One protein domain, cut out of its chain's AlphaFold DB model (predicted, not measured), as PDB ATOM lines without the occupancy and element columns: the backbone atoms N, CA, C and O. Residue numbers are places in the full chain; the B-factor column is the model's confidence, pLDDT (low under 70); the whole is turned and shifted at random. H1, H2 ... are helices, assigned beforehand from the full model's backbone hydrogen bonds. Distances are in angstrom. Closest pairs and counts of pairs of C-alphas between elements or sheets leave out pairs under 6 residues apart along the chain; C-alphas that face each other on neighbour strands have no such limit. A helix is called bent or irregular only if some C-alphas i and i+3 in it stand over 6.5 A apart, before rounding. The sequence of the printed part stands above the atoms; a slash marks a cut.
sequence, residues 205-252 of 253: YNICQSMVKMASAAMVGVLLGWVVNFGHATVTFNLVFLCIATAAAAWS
ATOM      1  N   TYR A 205     313.130 242.861 330.988       80.00
ATOM      2  CA  TYR A 205     313.377 242.543 329.583       80.00
ATOM      3  C   TYR A 205     314.761 243.017 329.132       80.00
ATOM      4  O   TYR A 205     315.526 242.233 328.582       80.00
ATOM      5  N   ASN A 206     315.124 244.262 329.453       82.31
ATOM      6  CA  ASN A 206     316.438 244.808 329.116       82.31
ATOM      7  C   ASN A 206     317.557 244.083 329.867       82.31
ATOM      8  O   ASN A 206     318.608 243.824 329.287       82.31
ATOM      9  N   ILE A 207     317.329 243.708 331.132       89.12
ATOM     10  CA  ILE A 207     318.278 242.893 331.902       89.12
ATOM     11  C   ILE A 207     318.463 241.526 331.232       89.12
ATOM     12  O   ILE A 207     319.595 241.121 330.996       89.12
ATOM     13  N   CYS A 208     317.375 240.844 330.864       89.88
ATOM     14  CA  CYS A 208     317.426 239.551 330.185       89.88
ATOM     15  C   CYS A 208     318.139 239.651 328.828       89.88
ATOM     16  O   CYS A 208     319.067 238.892 328.568       89.88
ATOM     17  N   GLN A 209     317.794 240.639 327.997       90.31
ATOM     18  CA  GLN A 209     318.505 240.892 326.741       90.31
ATOM     19  C   GLN A 209     319.995 241.164 326.963       90.31
ATOM     20  O   GLN A 209     320.828 240.665 326.210       90.31
ATOM     21  N   SER A 210     320.342 241.947 327.986       93.25
ATOM     22  CA  SER A 210     321.739 242.239 328.316       93.25
ATOM     23  C   SER A 210     322.471 240.968 328.739       93.25
ATOM     24  O   SER A 210     323.586 240.731 328.286       93.25
ATOM     25  N   MET A 211     321.828 240.105 329.530       95.38
ATOM     26  CA  MET A 211     322.367 238.793 329.901       95.38
ATOM     27  C   MET A 211     322.576 237.887 328.685       95.38
ATOM     28  O   MET A 211     323.645 237.294 328.566       95.38
ATOM     29  N   VAL A 212     321.617 237.824 327.755       95.75
ATOM     30  CA  VAL A 212     321.756 237.052 326.506       95.75
ATOM     31  C   VAL A 212     322.938 237.566 325.684       95.75
ATOM     32  O   VAL A 212     323.793 236.777 325.294       95.75
ATOM     33  N   LYS A 213     323.049 238.887 325.487       95.19
ATOM     34  CA  LYS A 213     324.168 239.503 324.753       95.19
ATOM     35  C   LYS A 213     325.521 239.218 325.414       95.19
ATOM     36  O   LYS A 213     326.465 238.850 324.719       95.19
ATOM     37  N   MET A 214     325.610 239.340 326.743       97.38
ATOM     38  CA  MET A 214     326.829 239.015 327.496       97.38
ATOM     39  C   MET A 214     327.213 237.538 327.346       97.38
ATOM     40  O   MET A 214     328.377 237.236 327.097       97.38
ATOM     41  N   ALA A 215     326.243 236.623 327.439       97.31
ATOM     42  CA  ALA A 215     326.483 235.192 327.269       97.31
ATOM     43  C   ALA A 215     326.964 234.855 325.848       97.31
ATOM     44  O   ALA A 215     327.913 234.087 325.687       97.31
ATOM     45  N   SER A 216     326.367 235.463 324.818       96.44
ATOM     46  CA  SER A 216     326.808 235.298 323.429       96.44
ATOM     47  C   SER A 216     328.239 235.795 323.218       96.44
ATOM     48  O   SER A 216     329.046 235.080 322.628       96.44
ATOM     49  N   ALA A 217     328.583 236.977 323.737       96.56
ATOM     50  CA  ALA A 217     329.937 237.522 323.633       96.56
ATOM     51  C   ALA A 217     330.971 236.634 324.347       96.56
ATOM     52  O   ALA A 217     332.026 236.339 323.785       96.56
ATOM     53  N   ALA A 218     330.647 236.147 325.550       97.31
ATOM     54  CA  ALA A 218     331.508 235.229 326.293       97.31
ATOM     55  C   ALA A 218     331.733 233.913 325.530       97.31
ATOM     56  O   ALA A 218     332.864 233.448 325.421       97.31
ATOM     57  N   MET A 219     330.676 233.342 324.946       97.44
ATOM     58  CA  MET A 219     330.762 232.115 324.152       97.44
ATOM     59  C   MET A 219     331.619 232.295 322.895       97.44
ATOM     60  O   MET A 219     332.450 231.437 322.605       97.44
ATOM     61  N   VAL A 220     331.486 233.422 322.187       96.62
ATOM     62  CA  VAL A 220     332.371 233.759 321.056       96.62
ATOM     63  C   VAL A 220     333.825 233.867 321.521       96.62
ATOM     64  O   VAL A 220     334.706 233.293 320.886       96.62
ATOM     65  N   GLY A 221     334.081 234.532 322.651       95.00
ATOM     66  CA  GLY A 221     335.421 234.633 323.234       95.00
ATOM     67  C   GLY A 221     336.034 233.271 323.576       95.00
ATOM     68  O   GLY A 221     337.192 233.019 323.246       95.00
ATOM     69  N   VAL A 222     335.251 232.362 324.168       95.81
ATOM     70  CA  VAL A 222     335.686 230.988 324.479       95.81
ATOM     71  C   VAL A 222     335.987 230.198 323.206       95.81
ATOM     72  O   VAL A 222     337.024 229.543 323.138       95.81
ATOM     73  N   LEU A 223     335.128 230.277 322.186       94.62
ATOM     74  CA  LEU A 223     335.341 229.584 320.912       94.62
ATOM     75  C   LEU A 223     336.596 230.091 320.194       94.62
ATOM     76  O   LEU A 223     337.396 229.283 319.730       94.62
ATOM     77  N   LEU A 224     336.809 231.409 320.149       92.06
ATOM     78  CA  LEU A 224     338.023 232.000 319.583       92.06
ATOM     79  C   LEU A 224     339.271 231.566 320.358       92.06
ATOM     80  O   LEU A 224     340.254 231.152 319.747       92.06
ATOM     81  N   GLY A 225     339.222 231.599 321.692       89.44
ATOM     82  CA  GLY A 225     340.316 231.117 322.538       89.44
ATOM     83  C   GLY A 225     340.620 229.634 322.312       89.44
ATOM     84  O   GLY A 225     341.784 229.249 322.215       89.44
ATOM     85  N   TRP A 226     339.583 228.808 322.152       90.56
ATOM     86  CA  TRP A 226     339.724 227.384 321.857       90.56
ATOM     87  C   TRP A 226     340.348 227.140 320.477       90.56
ATOM     88  O   TRP A 226     341.289 226.356 320.378       90.56
ATOM     89  N   VAL A 227     339.905 227.862 319.439       87.12
ATOM     90  CA  VAL A 227     340.475 227.796 318.080       87.12
ATOM     91  C   VAL A 227     341.937 228.233 318.060       87.12
ATOM     92  O   VAL A 227     342.745 227.581 317.409       87.12
ATOM     93  N   VAL A 228     342.311 229.292 318.786       84.94
ATOM     94  CA  VAL A 228     343.716 229.730 318.882       84.94
ATOM     95  C   VAL A 228     344.569 228.680 319.598       84.94
ATOM     96  O   VAL A 228     345.667 228.372 319.138       84.94
ATOM     97  N   ASN A 229     344.064 228.092 320.685       83.44
ATOM     98  CA  ASN A 229     344.800 227.095 321.464       83.44
ATOM     99  C   ASN A 229     344.965 225.761 320.709       83.44
ATOM    100  O   ASN A 229     346.040 225.171 320.724       83.44
ATOM    101  N   PHE A 230     343.937 225.305 319.982       78.31
ATOM    102  CA  PHE A 230     344.028 224.113 319.125       78.31
ATOM    103  C   PHE A 230     344.749 224.380 317.793       78.31
ATOM    104  O   PHE A 230     345.413 223.495 317.260       78.31
ATOM    105  N   GLY A 231     344.663 225.604 317.265       61.84
ATOM    106  CA  GLY A 231     345.374 226.065 316.065       61.84
ATOM    107  C   GLY A 231     346.871 226.315 316.291       61.84
ATOM    108  O   GLY A 231     347.639 226.467 315.336       61.84
ATOM    109  N   HIS A 232     347.319 226.262 317.547       55.38
ATOM    110  CA  HIS A 232     348.720 226.252 317.967       55.38
ATOM    111  C   HIS A 232     349.447 224.926 317.689       55.38
ATOM    112  O   HIS A 232     350.413 224.586 318.367       55.38
ATOM    113  N   ALA A 233     349.049 224.231 316.622       51.97
ATOM    114  CA  ALA A 233     349.941 223.346 315.892       51.97
ATOM    115  C   ALA A 233     350.694 224.049 314.742       51.97
ATOM    116  O   ALA A 233     351.598 223.409 314.219       51.97
ATOM    117  N   THR A 234     350.416 225.308 314.316       51.56
ATOM    118  CA  THR A 234     351.336 225.981 313.341       51.56
ATOM    119  C   THR A 234     351.273 227.506 313.073       51.56
ATOM    120  O   THR A 234     352.222 227.990 312.462       51.56
ATOM    121  N   VAL A 235     350.259 228.313 313.444       56.62
ATOM    122  CA  VAL A 235     350.117 229.680 312.839       56.62
ATOM    123  C   VAL A 235     349.715 230.784 313.823       56.62
ATOM    124  O   VAL A 235     348.566 231.218 313.849       56.62
ATOM    125  N   THR A 236     350.625 231.254 314.674       53.28
ATOM    126  CA  THR A 236     350.177 231.897 315.926       53.28
ATOM    127  C   THR A 236     350.603 233.315 316.220       53.28
ATOM    128  O   THR A 236     350.249 233.831 317.272       53.28
ATOM    129  N   PHE A 237     351.217 234.023 315.275       54.19
ATOM    130  CA  PHE A 237     351.548 235.434 315.513       54.19
ATOM    131  C   PHE A 237     350.738 236.462 314.708       54.19
ATOM    132  O   PHE A 237     350.643 237.609 315.129       54.19
ATOM    133  N   ASN A 238     350.070 236.084 313.610       56.41
ATOM    134  CA  ASN A 238     349.487 237.079 312.689       56.41
ATOM    135  C   ASN A 238     347.992 237.407 312.897       56.41
ATOM    136  O   ASN A 238     347.551 238.478 312.493       56.41
ATOM    137  N   LEU A 239     347.194 236.545 313.542       56.88
ATOM    138  CA  LEU A 239     345.732 236.744 313.625       56.88
ATOM    139  C   LEU A 239     345.270 237.610 314.807       56.88
ATOM    140  O   LEU A 239     344.283 238.333 314.683       56.88
ATOM    141  N   VAL A 240     345.994 237.599 315.930       57.91
ATOM    142  CA  VAL A 240     345.630 238.403 317.114       57.91
ATOM    143  C   VAL A 240     345.724 239.907 316.814       57.91
ATOM    144  O   VAL A 240     344.852 240.669 317.225       57.91
ATOM    145  N   PHE A 241     346.710 240.333 316.016       58.72
ATOM    146  CA  PHE A 241     346.842 241.729 315.581       58.72
ATOM    147  C   PHE A 241     345.708 242.181 314.647       58.72
ATOM    148  O   PHE A 241     345.274 243.331 314.727       58.72
ATOM    149  N   LEU A 242     345.183 241.287 313.803       58.72
ATOM    150  CA  LEU A 242     344.123 241.628 312.853       58.72
ATOM    151  C   LEU A 242     342.774 241.866 313.555       58.72
ATOM    152  O   LEU A 242     342.050 242.789 313.191       58.72
ATOM    153  N   CYS A 243     342.460 241.094 314.601       61.09
ATOM    154  CA  CYS A 243     341.219 241.260 315.370       61.09
ATOM    155  C   CYS A 243     341.211 242.525 316.247       61.09
ATOM    156  O   CYS A 243     340.161 243.139 316.423       61.09
ATOM    157  N   ILE A 244     342.366 242.948 316.776       62.75
ATOM    158  CA  ILE A 244     342.468 244.210 317.532       62.75
ATOM    159  C   ILE A 244     342.295 245.412 316.589       62.75
ATOM    160  O   ILE A 244     341.608 246.372 316.936       62.75
ATOM    161  N   ALA A 245     342.844 245.339 315.371       57.47
ATOM    162  CA  ALA A 245     342.720 246.405 314.378       57.47
ATOM    163  C   ALA A 245     341.273 246.596 313.875       57.47
ATOM    164  O   ALA A 245     340.828 247.731 313.707       57.47
ATOM    165  N   THR A 246     340.508 245.516 313.676       62.81
ATOM    166  CA  THR A 246     339.109 245.611 313.217       62.81
ATOM    167  C   THR A 246     338.151 246.048 314.323       62.81
ATOM    168  O   THR A 246     337.242 246.836 314.058       62.81
ATOM    169  N   ALA A 247     338.376 245.622 315.570       58.81
ATOM    170  CA  ALA A 247     337.583 246.079 316.712       58.81
ATOM    171  C   ALA A 247     337.793 247.575 317.013       58.81
ATOM    172  O   ALA A 247     336.837 248.270 317.346       58.81
ATOM    173  N   ALA A 248     339.016 248.090 316.840       55.34
ATOM    174  CA  ALA A 248     339.301 249.518 316.993       55.34
ATOM    175  C   ALA A 248     338.633 250.371 315.898       55.34
ATOM    176  O   ALA A 248     338.091 251.429 316.202       55.34
ATOM    177  N   ALA A 249     338.608 249.896 314.646       53.59
ATOM    178  CA  ALA A 249     337.972 250.608 313.534       53.59
ATOM    179  C   ALA A 249     336.433 250.649 313.640       53.59
ATOM    180  O   ALA A 249     335.815 251.648 313.276       53.59
ATOM    181  N   ALA A 250     335.815 249.590 314.174       52.19
ATOM    182  CA  ALA A 250     334.364 249.510 314.347       52.19
ATOM    183  C   ALA A 250     333.827 250.366 315.508       52.19
ATOM    184  O   ALA A 250     332.626 250.603 315.573       52.19
ATOM    185  N   TRP A 251     334.689 250.831 316.419       48.22
ATOM    186  CA  TRP A 251     334.278 251.679 317.545       48.22
ATOM    187  C   TRP A 251     334.359 253.184 317.238       48.22
ATOM    188  O   TRP A 251     333.882 254.000 318.021       48.22
ATOM    189  N   SER A 252     334.960 253.544 316.100       44.22
ATOM    190  CA  SER A 252     335.126 254.920 315.612       44.22
ATOM    191  C   SER A 252     334.090 255.363 314.561       44.22
ATOM    192  O   SER A 252     334.243 256.444 313.992       44.22
TER     193      SER A 252
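What this domain is: This is residues 205 to 252 of the 253 residues of the protein "Hypothetical protein" of Symbiodinium necroappetens (UniProt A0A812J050). From Tyr 205 onward you meet an open V: a long helix, H1, makes one arm, a link loops round at its far end, and a shorter helix, H2, heads back as the second arm with empty space between the two. The whole is flat, with C-alphas spanning 44 by 28 by 5 A, and H1 makes most of the length. The printed part has 48 residues with two named helices, H1 then H2, and no named strand; its class is all helix. It is only just loose, close to extended, with a radius of gyration of the C-alphas of 14.2 A.

How they stand to each other: Start with H1, residues 205 to 231; its residues 205 to 227 and 229 to 231 stand free. Next comes a short link of 7 residues, leading to H2, residues 239 to 250. H1 and H2 are apart, with no C-alpha of the one within 8 A of the other. Within H2, residues 241 to 250 stand free. In both helices every O i to N i+4 pair is within hydrogen-bond range, and neither is bent.

Where its parts are: Find C-alpha 205 at (313.377, 242.543, 329.583); from there H1 runs 38.4 A to C-alpha 231 at (345.374, 226.065, 316.065). Then look for C-alpha 239 at (345.732, 236.744, 313.625), where H2 begins; it runs 17.1 A to C-alpha 250 at (334.364, 249.510, 314.347).

The domain as a whole: The two C-alphas farthest apart are those of Tyr 205 and Thr 234, at 44.5 A. The printed part has no cut, and its one link between helices is short. In the B-factor column you will find residues 231 to 252 under 70; the mean pLDDT is 90 for H1, 58 for H2 and 75.2 for the printed part of this model.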